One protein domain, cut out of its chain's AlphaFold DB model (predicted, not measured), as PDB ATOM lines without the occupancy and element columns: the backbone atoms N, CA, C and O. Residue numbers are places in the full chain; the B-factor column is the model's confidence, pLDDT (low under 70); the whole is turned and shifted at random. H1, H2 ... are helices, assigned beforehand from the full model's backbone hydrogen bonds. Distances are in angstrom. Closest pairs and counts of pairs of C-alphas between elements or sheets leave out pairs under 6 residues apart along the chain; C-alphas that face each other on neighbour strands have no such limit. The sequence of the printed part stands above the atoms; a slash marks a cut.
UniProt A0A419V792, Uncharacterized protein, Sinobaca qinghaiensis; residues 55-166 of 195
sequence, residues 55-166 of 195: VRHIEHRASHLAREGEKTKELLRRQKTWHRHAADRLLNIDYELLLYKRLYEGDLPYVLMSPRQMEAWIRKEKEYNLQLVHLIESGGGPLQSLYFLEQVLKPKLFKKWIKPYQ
ATOM      1  N   VAL A  55     143.375 226.854 231.044       91.19
ATOM      2  CA  VAL A  55     143.885 227.890 230.128       91.19
ATOM      3  C   VAL A  55     144.817 228.861 230.859       91.19
ATOM      4  O   VAL A  55     145.949 229.075 230.420       91.19
ATOM      5  N   ARG A  56     144.398 229.390 232.017       93.12
ATOM      6  CA  ARG A  56     145.230 230.286 232.840       93.12
ATOM      7  C   ARG A  56     146.516 229.614 233.310       93.12
ATOM      8  O   ARG A  56     147.564 230.259 233.348       93.12
ATOM      9  N   HIS A  57     146.455 228.328 233.660       93.94
ATOM     10  CA  HIS A  57     147.634 227.550 234.038       93.94
ATOM     11  C   HIS A  57     148.643 227.496 232.891       93.94
ATOM     12  O   HIS A  57     149.807 227.839 233.100       93.94
ATOM     13  N   ILE A  58     148.198 227.164 231.673       92.44
ATOM     14  CA  ILE A  58     149.060 227.160 230.482       92.44
ATOM     15  C   ILE A  58     149.703 228.536 230.276       92.44
ATOM     16  O   ILE A  58     150.919 228.629 230.114       92.44
ATOM     17  N   GLU A  59     148.919 229.613 230.319       94.19
ATOM     18  CA  GLU A  59     149.418 230.980 230.111       94.19
ATOM     19  C   GLU A  59     150.475 231.376 231.146       94.19
ATOM     20  O   GLU A  59     151.511 231.964 230.800       94.19
ATOM     21  N   HIS A  60     150.237 231.027 232.412       95.38
ATOM     22  CA  HIS A  60     151.162 231.278 233.508       95.38
ATOM     23  C   HIS A  60     152.468 230.492 233.329       95.38
ATOM     24  O   HIS A  60     153.554 231.082 233.358       95.38
ATOM     25  N   ARG A  61     152.381 229.179 233.072       95.44
ATOM     26  CA  ARG A  61     153.551 228.313 232.853       95.44
ATOM     27  C   ARG A  61     154.343 228.736 231.622       95.44
ATOM     28  O   ARG A  61     155.559 228.891 231.718       95.44
ATOM     29  N   ALA A  62     153.673 229.031 230.510       94.06
ATOM     30  CA  ALA A  62     154.308 229.520 229.293       94.06
ATOM     31  C   ALA A  62     155.037 230.852 229.518       94.06
ATOM     32  O   ALA A  62     156.153 231.052 229.043       94.06
ATOM     33  N   SER A  63     154.441 231.766 230.287       95.12
ATOM     34  CA  SER A  63     155.076 233.044 230.623       95.12
ATOM     35  C   SER A  63     156.310 232.862 231.505       95.12
ATOM     36  O   SER A  63     157.322 233.529 231.283       95.12
ATOM     37  N   HIS A  64     156.246 231.957 232.483       96.06
ATOM     38  CA  HIS A  64     157.384 231.617 233.333       96.06
ATOM     39  C   HIS A  64     158.528 231.004 232.513       96.06
ATOM     40  O   HIS A  64     159.655 231.496 232.561       96.06
ATOM     41  N   LEU A  65     158.226 229.976 231.717       95.00
ATOM     42  CA  LEU A  65     159.193 229.284 230.867       95.00
ATOM     43  C   LEU A  65     159.831 230.216 229.836       95.00
ATOM     44  O   LEU A  65     161.043 230.183 229.662       95.00
ATOM     45  N   ALA A  66     159.061 231.106 229.208       93.88
ATOM     46  CA  ALA A  66     159.616 232.079 228.270       93.88
ATOM     47  C   ALA A  66     160.616 233.031 228.942       93.88
ATOM     48  O   ALA A  66     161.687 233.279 228.397       93.88
ATOM     49  N   ARG A  67     160.307 233.531 230.148       95.38
ATOM     50  CA  ARG A  67     161.244 234.372 230.915       95.38
ATOM     51  C   ARG A  67     162.519 233.611 231.271       95.38
ATOM     52  O   ARG A  67     163.605 234.178 231.206       95.38
ATOM     53  N   GLU A  68     162.396 232.345 231.654       95.56
ATOM     54  CA  GLU A  68     163.545 231.487 231.947       95.56
ATOM     55  C   GLU A  68     164.386 231.205 230.690       95.56
ATOM     56  O   GLU A  68     165.617 231.267 230.732       95.56
ATOM     57  N   GLY A  69     163.728 230.963 229.556       93.88
ATOM     58  CA  GLY A  69     164.364 230.763 228.258       93.88
ATOM     59  C   GLY A  69     165.159 231.987 227.816       93.88
ATOM     60  O   GLY A  69     166.325 231.852 227.453       93.88
ATOM     61  N   GLU A  70     164.587 233.186 227.928       94.06
ATOM     62  CA  GLU A  70     165.294 234.430 227.596       94.06
ATOM     63  C   GLU A  70     166.506 234.674 228.507       94.06
ATOM     64  O   GLU A  70     167.597 234.955 228.009       94.06
ATOM     65  N   LYS A  71     166.391 234.437 229.822       94.19
ATOM     66  CA  LYS A  71     167.552 234.481 230.734       94.19
ATOM     67  C   LYS A  71     168.645 233.487 230.327       94.19
ATOM     68  O   LYS A  71     169.830 233.805 230.384       94.19
ATOM     69  N   THR A  72     168.252 232.291 229.896       92.25
ATOM     70  CA  THR A  72     169.190 231.255 229.439       92.25
ATOM     71  C   THR A  72     169.871 231.656 228.126       92.25
ATOM     72  O   THR A  72     171.081 231.474 227.985       92.25
ATOM     73  N   LYS A  73     169.140 232.270 227.184       91.56
ATOM     74  CA  LYS A  73     169.711 232.845 225.954       91.56
ATOM     75  C   LYS A  73     170.704 233.963 226.263       91.56
ATOM     76  O   LYS A  73     171.782 233.997 225.674       91.56
ATOM     77  N   GLU A  74     170.378 234.864 227.186       91.56
ATOM     78  CA  GLU A  74     171.289 235.930 227.615       91.56
ATOM     79  C   GLU A  74     172.575 235.376 228.234       91.56
ATOM     80  O   GLU A  74     173.665 235.844 227.900       91.56
ATOM     81  N   LEU A  75     172.463 234.352 229.085       89.44
ATOM     82  CA  LEU A  75     173.613 233.661 229.669       89.44
ATOM     83  C   LEU A  75     174.517 233.070 228.576       89.44
ATOM     84  O   LEU A  75     175.720 233.337 228.565       89.44
ATOM     85  N   LEU A  76     173.929 232.345 227.620       88.81
ATOM     86  CA  LEU A  76     174.646 231.747 226.491       88.81
ATOM     87  C   LEU A  76     175.294 232.792 225.569       88.81
ATOM     88  O   LEU A  76     176.368 232.536 225.038       88.81
ATOM     89  N   ARG A  77     174.683 233.975 225.395       87.88
ATOM     90  CA  ARG A  77     175.269 235.087 224.622       87.88
ATOM     91  C   ARG A  77     176.468 235.728 225.317       87.88
ATOM     92  O   ARG A  77     177.413 236.136 224.650       87.88
ATOM     93  N   ARG A  78     176.405 235.889 226.641       85.81
ATOM     94  CA  ARG A  78     177.438 236.591 227.423       85.81
ATOM     95  C   ARG A  78     178.662 235.723 227.696       85.81
ATOM     96  O   ARG A  78     179.762 236.250 227.853       85.81
ATOM     97  N   GLN A  79     178.481 234.411 227.794       78.88
ATOM     98  CA  GLN A  79     179.570 233.500 228.119       78.88
ATOM     99  C   GLN A  79     180.448 233.216 226.897       78.88
ATOM    100  O   GLN A  79     179.976 232.843 225.830       78.88
ATOM    101  N   LYS A  80     181.767 233.368 227.075       66.19
ATOM    102  CA  LYS A  80     182.773 233.043 226.046       66.19
ATOM    103  C   LYS A  80     183.042 231.536 225.935       66.19
ATOM    104  O   LYS A  80     183.613 231.080 224.947       66.19
ATOM    105  N   THR A  81     182.671 230.774 226.960       74.25
ATOM    106  CA  THR A  81     182.865 229.326 227.065       74.25
ATOM    107  C   THR A  81     181.589 228.568 226.728       74.25
ATOM    108  O   THR A  81     180.483 229.047 226.944       74.25
ATOM    109  N   TRP A  82     181.738 227.360 226.188       75.69
ATOM    110  CA  TRP A  82     180.611 226.478 225.890       75.69
ATOM    111  C   TRP A  82     179.991 225.912 227.178       75.69
ATOM    112  O   TRP A  82     180.693 225.286 227.971       75.69
ATOM    113  N   HIS A  83     178.672 226.063 227.341       82.19
ATOM    114  CA  HIS A  83     177.917 225.529 228.480       82.19
ATOM    115  C   HIS A  83     176.822 224.566 228.023       82.19
ATOM    116  O   HIS A  83     175.677 224.955 227.790       82.19
ATOM    117  N   ARG A  84     177.174 223.278 227.960       82.81
ATOM    118  CA  ARG A  84     176.260 222.198 227.564       82.81
ATOM    119  C   ARG A  84     174.950 222.209 228.351       82.81
ATOM    120  O   ARG A  84     173.888 222.178 227.749       82.81
ATOM    121  N   HIS A  85     175.017 222.342 229.675       86.44
ATOM    122  CA  HIS A  85     173.823 222.351 230.525       86.44
ATOM    123  C   HIS A  85     172.854 223.497 230.209       86.44
ATOM    124  O   HIS A  85     171.645 223.300 230.264       86.44
ATOM    125  N   ALA A  86     173.363 224.681 229.854       88.62
ATOM    126  CA  ALA A  86     172.516 225.815 229.495       88.62
ATOM    127  C   ALA A  86     171.842 225.604 228.129       88.62
ATOM    128  O   ALA A  86     170.663 225.916 227.977       88.62
ATOM    129  N   ALA A  87     172.549 225.012 227.161       86.88
ATOM    130  CA  ALA A  87     171.964 224.631 225.876       86.88
ATOM    131  C   ALA A  87     170.893 223.539 226.032       86.88
ATOM    132  O   ALA A  87     169.791 223.676 225.504       86.88
ATOM    133  N   ASP A  88     171.180 222.503 226.828       85.81
ATOM    134  CA  ASP A  88     170.229 221.431 227.132       85.81
ATOM    135  C   ASP A  88     168.991 221.999 227.849       85.81
ATOM    136  O   ASP A  88     167.857 221.654 227.516       85.81
ATOM    137  N   ARG A  89     169.177 222.921 228.806       88.81
ATOM    138  CA  ARG A  89     168.066 223.583 229.506       88.81
ATOM    139  C   ARG A  89     167.212 224.410 228.552       88.81
ATOM    140  O   ARG A  89     165.989 224.319 228.618       88.81
ATOM    141  N   LEU A  90     167.835 225.178 227.661       88.94
ATOM    142  CA  LEU A  90     167.126 226.001 226.687       88.94
ATOM    143  C   LEU A  90     166.264 225.153 225.736       88.94
ATOM    144  O   LEU A  90     165.134 225.535 225.435       88.94
ATOM    145  N   LEU A  91     166.758 223.986 225.309       86.00
ATOM    146  CA  LEU A  91     165.964 223.041 224.521       86.00
ATOM    147  C   LEU A  91     164.787 222.461 225.297       86.00
ATOM    148  O   LEU A  91     163.680 222.416 224.772       86.00
ATOM    149  N   ASN A  92     165.015 222.041 226.543       85.69
ATOM    150  CA  ASN A  92     163.949 221.529 227.403       85.69
ATOM    151  C   ASN A  92     162.824 222.562 227.569       85.69
ATOM    152  O   ASN A  92     161.652 222.214 227.469       85.69
ATOM    153  N   ILE A  93     163.186 223.830 227.790       90.69
ATOM    154  CA  ILE A  93     162.225 224.933 227.908       90.69
ATOM    155  C   ILE A  93     161.438 225.111 226.603       90.69
ATOM    156  O   ILE A  93     160.217 225.237 226.644       90.69
ATOM    157  N   ASP A  94     162.114 225.118 225.451       87.56
ATOM    158  CA  ASP A  94     161.456 225.292 224.147       87.56
ATOM    159  C   ASP A  94     160.505 224.133 223.827       87.56
ATOM    160  O   ASP A  94     159.395 224.334 223.334       87.56
ATOM    161  N   TYR A  95     160.901 222.913 224.188       84.56
ATOM    162  CA  TYR A  95     160.057 221.733 224.057       84.56
ATOM    163  C   TYR A  95     158.828 221.794 224.969       84.56
ATOM    164  O   TYR A  95     157.711 221.579 224.505       84.56
ATOM    165  N   GLU A  96     158.994 222.146 226.248       87.38
ATOM    166  CA  GLU A  96     157.857 222.345 227.156       87.38
ATOM    167  C   GLU A  96     156.890 223.401 226.617       87.38
ATOM    168  O   GLU A  96     155.679 223.189 226.612       87.38
ATOM    169  N   LEU A  97     157.414 224.517 226.107       89.25
ATOM    170  CA  LEU A  97     156.605 225.556 225.479       89.25
ATOM    171  C   LEU A  97     155.864 225.046 224.242       89.25
ATOM    172  O   LEU A  97     154.713 225.426 224.045       89.25
ATOM    173  N   LEU A  98     156.480 224.182 223.431       85.19
ATOM    174  CA  LEU A  98     155.814 223.544 222.296       85.19
ATOM    175  C   LEU A  98     154.653 222.650 222.755       85.19
ATOM    176  O   LEU A  98     153.580 222.697 222.156       85.19
ATOM    177  N   LEU A  99     154.834 221.870 223.826       85.00
ATOM    178  CA  LEU A  99     153.763 221.047 224.399       85.00
ATOM    179  C   LEU A  99     152.616 221.920 224.921       85.00
ATOM    180  O   LEU A  99     151.460 221.683 224.575       85.00
ATOM    181  N   TYR A 100     152.931 222.976 225.675       88.81
ATOM    182  CA  TYR A 100     151.941 223.949 226.136       88.81
ATOM    183  C   TYR A 100     151.202 224.623 224.983       88.81
ATOM    184  O   TYR A 100     149.981 224.748 225.045       88.81
ATOM    185  N   LYS A 101     151.910 225.007 223.917       86.56
ATOM    186  CA  LYS A 101     151.308 225.575 222.710       86.56
ATOM    187  C   LYS A 101     150.308 224.601 222.086       86.56
ATOM    188  O   LYS A 101     149.162 224.978 221.876       86.56
ATOM    189  N   ARG A 102     150.687 223.335 221.881       82.75
ATOM    190  CA  ARG A 102     149.789 222.306 221.321       82.75
ATOM    191  C   ARG A 102     148.540 222.078 222.180       82.75
ATOM    192  O   ARG A 102     147.446 221.939 221.641       82.75
ATOM    193  N   LEU A 103     148.688 222.074 223.509       84.38
ATOM    194  CA  LEU A 103     147.564 221.983 224.452       84.38
ATOM    195  C   LEU A 103     146.642 223.216 224.353       84.38
ATOM    196  O   LEU A 103     145.418 223.089 224.389       84.38
ATOM    197  N   TYR A 104     147.224 224.407 224.210       86.44
ATOM    198  CA  TYR A 104     146.507 225.681 224.099       86.44
ATOM    199  C   TYR A 104     145.740 225.818 222.773       86.44
ATOM    200  O   TYR A 104     144.616 226.324 222.742       86.44
ATOM    201  N   GLU A 105     146.342 225.334 221.686       83.06
ATOM    202  CA  GLU A 105     145.809 225.377 220.318       83.06
ATOM    203  C   GLU A 105     144.888 224.190 219.991       83.06
ATOM    204  O   GLU A 105     144.217 224.180 218.958       83.06
ATOM    205  N   GLY A 106     144.769 223.226 220.909       73.75
ATOM    206  CA  GLY A 106     143.898 222.063 220.745       73.75
ATOM    207  C   GLY A 106     144.365 221.107 219.645       73.75
ATOM    208  O   GLY A 106     143.553 220.359 219.108       73.75
ATOM    209  N   ASP A 107     145.662 221.118 219.326       69.81
ATOM    210  CA  ASP A 107     146.305 220.238 218.335       69.81
ATOM    211  C   ASP A 107     146.617 218.843 218.899       69.81
ATOM    212  O   ASP A 107     147.251 218.006 218.256       69.81
ATOM    213  N   LEU A 108     146.175 218.586 220.128       64.81
ATOM    214  CA  LEU A 108     146.245 217.290 220.774       64.81
ATOM    215  C   LEU A 108     144.819 216.732 220.905       64.81
ATOM    216  O   LEU A 108     143.969 217.388 221.511       64.81
ATOM    217  N   PRO A 109     144.552 215.522 220.386       49.81
ATOM    218  CA  PRO A 109     143.198 214.973 220.277       49.81
ATOM    219  C   PRO A 109     142.438 214.714 221.603       49.81
ATOM    220  O   PRO A 109     141.291 214.286 221.544       49.81
ATOM    221  N   TYR A 110     143.005 215.003 222.789       52.72
ATOM    222  CA  TYR A 110     142.459 214.555 224.094       52.72
ATOM    223  C   TYR A 110     142.389 215.586 225.226       52.72
ATOM    224  O   TYR A 110     142.284 215.210 226.391       52.72
ATOM    225  N   VAL A 111     142.488 216.887 224.971       58.56
ATOM    226  CA  VAL A 111     142.881 217.808 226.055       58.56
ATOM    227  C   VAL A 111     141.691 218.380 226.825       58.56
ATOM    228  O   VAL A 111     141.524 219.585 226.939       58.56
ATOM    229  N   LEU A 112     140.882 217.521 227.435       72.75
ATOM    230  CA  LEU A 112     140.175 217.919 228.650       72.75
ATOM    231  C   LEU A 112     140.957 217.366 229.835       72.75
ATOM    232  O   LEU A 112     140.656 216.307 230.370       72.75
ATOM    233  N   MET A 113     142.010 218.096 230.203       81.25
ATOM    234  CA  MET A 113     142.877 217.769 231.330       81.25
ATOM    235  C   MET A 113     142.827 218.882 232.368       81.25
ATOM    236  O   MET A 113     142.888 220.072 232.036       81.25
ATOM    237  N   SER A 114     142.787 218.490 233.637       86.88
ATOM    238  CA  SER A 114     143.084 219.422 234.718       86.88
ATOM    239  C   SER A 114     144.553 219.869 234.649       86.88
ATOM    240  O   SER A 114     145.390 219.164 234.066       86.88
ATOM    241  N   PRO A 115     144.925 220.989 235.295       89.69
ATOM    242  CA  PRO A 115     146.328 221.391 235.427       89.69
ATOM    243  C   PRO A 115     147.238 220.271 235.957       89.69
ATOM    244  O   PRO A 115     148.360 220.097 235.489       89.69
ATOM    245  N   ARG A 116     146.743 219.453 236.895       86.44
ATOM    246  CA  ARG A 116     147.486 218.314 237.451       86.44
ATOM    247  C   ARG A 116     147.738 217.236 236.397       86.44
ATOM    248  O   ARG A 116     148.870 216.773 236.263       86.44
ATOM    249  N   GLN A 117     146.697 216.819 235.676       82.81
ATOM    250  CA  GLN A 117     146.820 215.789 234.639       82.81
ATOM    251  C   GLN A 117     147.725 216.254 233.496       82.81
ATOM    252  O   GLN A 117     148.535 215.480 232.993       82.81
ATOM    253  N   MET A 118     147.643 217.540 233.153       86.00
ATOM    254  CA  MET A 118     148.510 218.177 232.172       86.00
ATOM    255  C   MET A 118     149.986 218.123 232.573       86.00
ATOM    256  O   MET A 118     150.808 217.686 231.776       86.00
ATOM    257  N   GLU A 119     150.341 218.528 233.793       86.81
ATOM    258  CA  GLU A 119     151.738 218.492 234.257       86.81
ATOM    259  C   GLU A 119     152.281 217.057 234.309       86.81
ATOM    260  O   GLU A 119     153.430 216.808 233.940       86.81
ATOM    261  N   ALA A 120     151.447 216.091 234.709       81.81
ATOM    262  CA  ALA A 120     151.813 214.679 234.677       81.81
ATOM    263  C   ALA A 120     152.079 214.190 233.245       81.81
ATOM    264  O   ALA A 120     153.078 213.510 233.002       81.81
ATOM    265  N   TRP A 121     151.223 214.571 232.293       82.50
ATOM    266  CA  TRP A 121     151.412 214.252 230.881       82.50
ATOM    267  C   TRP A 121     152.685 214.899 230.320       82.50
ATOM    268  O   TRP A 121     153.519 214.195 229.760       82.50
ATOM    269  N   ILE A 122     152.906 216.196 230.557       82.75
ATOM    270  CA  ILE A 122     154.118 216.908 230.117       82.75
ATOM    271  C   ILE A 122     155.377 216.252 230.687       82.75
ATOM    272  O   ILE A 122     156.360 216.061 229.970       82.75
ATOM    273  N   ARG A 123     155.371 215.878 231.970       80.94
ATOM    274  CA  ARG A 123     156.499 215.172 232.588       80.94
ATOM    275  C   ARG A 123     156.774 213.844 231.884       80.94
ATOM    276  O   ARG A 123     157.928 213.581 231.555       80.94
ATOM    277  N   LYS A 124     155.733 213.054 231.615       77.06
ATOM    278  CA  LYS A 124     155.855 211.798 230.872       77.06
ATOM    279  C   LYS A 124     156.460 212.044 229.487       77.06
ATOM    280  O   LYS A 124     157.467 211.430 229.158       77.06
ATOM    281  N   GLU A 125     155.922 212.984 228.711       76.00
ATOM    282  CA  GLU A 125     156.434 213.332 227.374       76.00
ATOM    283  C   GLU A 125     157.918 213.734 227.388       76.00
ATOM    284  O   GLU A 125     158.660 213.455 226.445       76.00
ATOM    285  N   LYS A 126     158.383 214.365 228.471       72.81
ATOM    286  CA  LYS A 126     159.799 214.712 228.642       72.81
ATOM    287  C   LYS A 126     160.686 213.507 228.944       72.81
ATOM    288  O   LYS A 126     161.823 213.495 228.475       72.81
ATOM    289  N   GLU A 127     160.198 212.528 229.709       66.69
ATOM    290  CA  GLU A 127     160.935 211.307 230.081       66.69
ATOM    291  C   GLU A 127     161.232 210.414 228.858       66.69
ATOM    292  O   GLU A 127     162.280 209.772 228.811       66.69
ATOM    293  N   TYR A 128     160.391 210.445 227.816       58.62
ATOM    294  CA  TYR A 128     160.626 209.702 226.566       58.62
ATOM    295  C   TYR A 128     161.720 210.296 225.656       58.62
ATOM    296  O   TYR A 128     161.954 209.768 224.572       58.62
ATOM    297  N   ASN A 129     162.418 211.368 226.063       55.12
ATOM    298  CA  ASN A 129     163.504 212.003 225.296       55.12
ATOM    299  C   ASN A 129     163.133 212.398 223.843       55.12
ATOM    300  O   ASN A 129     164.013 212.657 223.022       55.12
ATOM    301  N   LEU A 130     161.839 212.547 223.533       54.09
ATOM    302  CA  LEU A 130     161.296 212.955 222.222       54.09
ATOM    303  C   LEU A 130     161.556 214.436 221.869       54.09
ATOM    304  O   LEU A 130     161.100 214.948 220.845       54.09
ATOM    305  N   GLN A 131     162.317 215.126 222.718       55.88
ATOM    306  CA  GLN A 131     162.390 216.580 222.814       55.88
ATOM    307  C   GLN A 131     162.866 217.262 221.524       55.88
ATOM    308  O   GLN A 131     162.379 218.331 221.173       55.88
ATOM    309  N   LEU A 132     163.811 216.652 220.805       59.28
ATOM    310  CA  LEU A 132     164.497 217.304 219.685       59.28
ATOM    311  C   LEU A 132     163.900 216.942 218.318       59.28
ATOM    312  O   LEU A 132     163.847 217.795 217.436       59.28
ATOM    313  N   VAL A 133     163.371 215.724 218.163       59.44
ATOM    314  CA  VAL A 133     162.695 215.279 216.931       59.44
ATOM    315  C   VAL A 133     161.461 216.140 216.674       59.44
ATOM    316  O   VAL A 133     161.323 216.704 215.594       59.44
ATOM    317  N   HIS A 134     160.630 216.361 217.694       62.09
ATOM    318  CA  HIS A 134     159.437 217.193 217.545       62.09
ATOM    319  C   HIS A 134     159.744 218.670 217.287       62.09
ATOM    320  O   HIS A 134     159.004 219.313 216.542       62.09
ATOM    321  N   LEU A 135     160.824 219.213 217.861       64.62
ATOM    322  CA  LEU A 135     161.262 220.583 217.571       64.62
ATOM    323  C   LEU A 135     161.763 220.731 216.126       64.62
ATOM    324  O   LEU A 135     161.517 221.763 215.507       64.62
ATOM    325  N   ILE A 136     162.432 219.708 215.582       62.53
ATOM    326  CA  ILE A 136     162.915 219.693 214.192       62.53
ATOM    327  C   ILE A 136     161.750 219.506 213.209       62.53
ATOM    328  O   ILE A 136     161.625 220.275 212.260       62.53
ATOM    329  N   GLU A 137     160.876 218.524 213.440       61.00
ATOM    330  CA  GLU A 137     159.744 218.197 212.555       61.00
ATOM    331  C   GLU A 137     158.711 219.325 212.460       61.00
ATOM    332  O   GLU A 137     158.109 219.523 211.409       61.00
ATOM    333  N   SER A 138     158.513 220.084 213.541       60.19
ATOM    334  CA  SER A 138     157.581 221.220 213.560       60.19
ATOM    335  C   SER A 138     158.133 222.500 212.923       60.19
ATOM    336  O   SER A 138     157.432 223.508 212.893       60.19
ATOM    337  N   GLY A 139     159.370 222.486 212.409       55.44
ATOM    338  CA  GLY A 139     160.003 223.667 211.816       55.44
ATOM    339  C   GLY A 139     160.503 224.699 212.838       55.44
ATOM    340  O   GLY A 139     160.797 225.831 212.458       55.44
ATOM    341  N   GLY A 140     160.629 224.318 214.115       64.25
ATOM    342  CA  GLY A 140     161.148 225.150 215.206       64.25
ATOM    343  C   GLY A 140     160.147 225.385 216.346       64.25
ATOM    344  O   GLY A 140     158.945 225.534 216.133       64.25
ATOM    345  N   GLY A 141     160.657 225.434 217.582       75.00
ATOM    346  CA  GLY A 141     159.861 225.688 218.787       75.00
ATOM    347  C   GLY A 141     159.528 227.169 219.021       75.00
ATOM    348  O   GLY A 141     160.073 228.044 218.340       75.00
ATOM    349  N   PRO A 142     158.648 227.487 219.993       82.88
ATOM    350  CA  PRO A 142     158.235 228.860 220.308       82.88
ATOM    351  C   PRO A 142     159.376 229.852 220.581       82.88
ATOM    352  O   PRO A 142     159.223 231.043 220.318       82.88
ATOM    353  N   LEU A 143     160.512 229.388 221.106       84.12
ATOM    354  CA  LEU A 143     161.706 230.198 221.353       84.12
ATOM    355  C   LEU A 143     162.736 230.130 220.223       84.12
ATOM    356  O   LEU A 143     163.725 230.866 220.298       84.12
ATOM    357  N   GLN A 144     162.527 229.276 219.217       85.44
ATOM    358  CA  GLN A 144     163.464 228.991 218.126       85.44
ATOM    359  C   GLN A 144     164.863 228.619 218.639       85.44
ATOM    360  O   GLN A 144     165.890 229.027 218.089       85.44
ATOM    361  N   SER A 145     164.919 227.843 219.723       85.69
ATOM    362  CA  SER A 145     166.156 227.574 220.455       85.69
ATOM    363  C   SER A 145     167.207 226.861 219.609       85.69
ATOM    364  O   SER A 145     168.393 227.133 219.771       85.69
ATOM    365  N   LEU A 146     166.802 225.996 218.673       82.69
ATOM    366  CA  LEU A 146     167.731 225.311 217.764       82.69
ATOM    367  C   LEU A 146     168.483 226.285 216.857       82.69
ATOM    368  O   LEU A 146     169.708 226.226 216.788       82.69
ATOM    369  N   TYR A 147     167.755 227.204 216.225       84.88
ATOM    370  CA  TYR A 147     168.335 228.229 215.363       84.88
ATOM    371  C   TYR A 147     169.265 229.155 216.152       84.88
ATOM    372  O   TYR A 147     170.392 229.427 215.746       84.88
ATOM    373  N   PHE A 148     168.830 229.578 217.341       88.44
ATOM    374  CA  PHE A 148     169.662 230.372 218.239       88.44
ATOM    375  C   PHE A 148     170.967 229.652 218.618       88.44
ATOM    376  O   PHE A 148     172.044 230.245 218.566       88.44
ATOM    377  N   LEU A 149     170.893 228.371 218.988       86.38
ATOM    378  CA  LEU A 149     172.071 227.591 219.369       86.38
ATOM    379  C   LEU A 149     173.009 227.351 218.185       86.38
ATOM    380  O   LEU A 149     174.221 227.353 218.377       86.38
ATOM    381  N   GLU A 150     172.488 227.199 216.970       86.62
ATOM    382  CA  GLU A 150     173.310 227.111 215.761       86.62
ATOM    383  C   GLU A 150     174.111 228.400 215.510       86.62
ATOM    384  O   GLU A 150     175.276 228.327 215.127       86.62
ATOM    385  N   GLN A 151     173.532 229.574 215.784       87.00
ATOM    386  CA  GLN A 151     174.220 230.862 215.638       87.00
ATOM    387  C   GLN A 151     175.284 231.105 216.713       87.00
ATOM    388  O   GLN A 151     176.347 231.658 216.433       87.00
ATOM    389  N   VAL A 152     174.985 230.738 217.960       85.94
ATOM    390  CA  VAL A 152     175.872 231.010 219.103       85.94
ATOM    391  C   VAL A 152     177.024 230.006 219.174       85.94
ATOM    392  O   VAL A 152     178.109 230.327 219.661       85.94
ATOM    393  N   LEU A 153     176.826 228.785 218.675       81.56
ATOM    394  CA  LEU A 153     177.829 227.727 218.727       81.56
ATOM    395  C   LEU A 153     178.600 227.614 217.416       81.56
ATOM    396  O   LEU A 153     178.048 227.679 216.326       81.56
ATOM    397  N   LYS A 154     179.906 227.334 217.507       81.69
ATOM    398  CA  LYS A 154     180.698 226.999 216.313       81.69
ATOM    399  C   LYS A 154     180.067 225.780 215.611       81.69
ATOM    400  O   LYS A 154     179.803 224.790 216.300       81.69
ATOM    401  N   PRO A 155     179.948 225.751 214.269       83.19
ATOM    402  CA  PRO A 155     179.240 224.684 213.548       83.19
ATOM    403  C   PRO A 155     179.691 223.258 213.901       83.19
ATOM    404  O   PRO A 155     178.879 222.342 214.014       83.19
ATOM    405  N   LYS A 156     180.997 223.054 214.138       84.69
ATOM    406  CA  LYS A 156     181.550 221.755 214.568       84.69
ATOM    407  C   LYS A 156     181.069 221.337 215.964       84.69
ATOM    408  O   LYS A 156     180.791 220.159 216.182       84.69
ATOM    409  N   LEU A 157     180.982 222.283 216.901       83.19
ATOM    410  CA  LEU A 157     180.508 222.033 218.265       83.19
ATOM    411  C   LEU A 157     179.006 221.760 218.273       83.19
ATOM    412  O   LEU A 157     178.590 220.784 218.887       83.19
ATOM    413  N   PHE A 158     178.229 222.551 217.526       83.12
ATOM    414  CA  PHE A 158     176.793 222.336 217.358       83.12
ATOM    415  C   PHE A 158     176.499 220.931 216.818       83.12
ATOM    416  O   PHE A 158     175.792 220.162 217.464       83.12
ATOM    417  N   LYS A 159     177.143 220.536 215.706       83.88
ATOM    418  CA  LYS A 159     177.001 219.188 215.122       83.88
ATOM    419  C   LYS A 159     177.367 218.072 216.103       83.88
ATOM    420  O   LYS A 159     176.676 217.061 216.166       83.88
ATOM    421  N   LYS A 160     178.444 218.234 216.881       85.19
ATOM    422  CA  LYS A 160     178.859 217.236 217.883       85.19
ATOM    423  C   LYS A 160     177.859 217.134 219.037       85.19
ATOM    424  O   LYS A 160     177.613 216.034 219.521       85.19
ATOM    425  N   TRP A 161     177.311 218.263 219.475       82.94
ATOM    426  CA  TRP A 161     176.371 218.328 220.589       82.94
ATOM    427  C   TRP A 161     174.966 217.845 220.220       82.94
ATOM    428  O   TRP A 161     174.350 217.182 221.044       82.94
ATOM    429  N   ILE A 162     174.485 218.102 218.998       79.56
ATOM    430  CA  ILE A 162     173.151 217.664 218.551       79.56
ATOM    431  C   ILE A 162     173.110 216.172 218.181       79.56
ATOM    432  O   ILE A 162     172.058 215.545 218.246       79.56
ATOM    433  N   LYS A 163     174.257 215.569 217.836       78.75
ATOM    434  CA  LYS A 163     174.370 214.164 217.401       78.75
ATOM    435  C   LYS A 163     173.718 213.128 218.343       78.75
ATOM    436  O   LYS A 163     173.065 212.233 217.822       78.75
ATOM    437  N   PRO A 164     173.836 213.207 219.685       74.12
ATOM    438  CA  PRO A 164     173.161 212.283 220.603       74.12
ATOM    439  C   PRO A 164     171.629 212.358 220.544       74.12
ATOM    440  O   PRO A 164     170.960 211.408 220.932       74.12
ATOM    441  N   TYR A 165     171.083 213.478 220.071       69.12
ATOM    442  CA  TYR A 165     169.648 213.706 219.937       69.12
ATOM    443  C   TYR A 165     169.123 213.394 218.527       69.12
ATOM    444  O   TYR A 165     167.915 213.276 218.327       69.12
ATOM    445  N   GLN A 166     170.016 213.256 217.545       62.88
ATOM    446  CA  GLN A 166     169.702 212.742 216.214       62.88
ATOM    447  C   GLN A 166     169.607 211.215 216.304       62.88
ATOM    448  O   GLN A 166     170.589 210.500 216.107       62.88
TER     449      GLN A 166
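This is residues 55 to 166 of the 195 residues of an uncharacterized protein of Sinobaca qinghaiensis (UniProt A0A419V792). A long helical hairpin, H1 and H2, has H4 crossing H2, H5 packed on it, and H3 and H6 more loosely toward its opposite ends. The all-helix printed part has 112 residues with six named helices, H1 to H6. It is compact, radius of gyration of the C-alphas 14.5 A, spanning 44 by 26 by 21 A.

H1, residues 55 to 78, touches H2, residues 84 to 105, as a hairpin at a shallow tilt of 26 degrees; the closest C-alphas, Gly 69 and Leu 90, are 5.7 A apart. H4, residues 131 to 137, touches H2 residues 91 to 98 alone, closest C-alphas Tyr 95 and Gln 131, 5.8 A. Every O i to N i+4 pair is within hydrogen-bond range in H1 and H2, 2 of 3 in H4.

H1 runs 34.8 A from C-alpha 55 at (143.885, 227.890, 230.128), H2 31.5 A. H3 is residues 115 to 127, H5 145 to 152, H6 155 to 165.

The printed part has no cut; residues 127 to 140 are among those with pLDDT under 70.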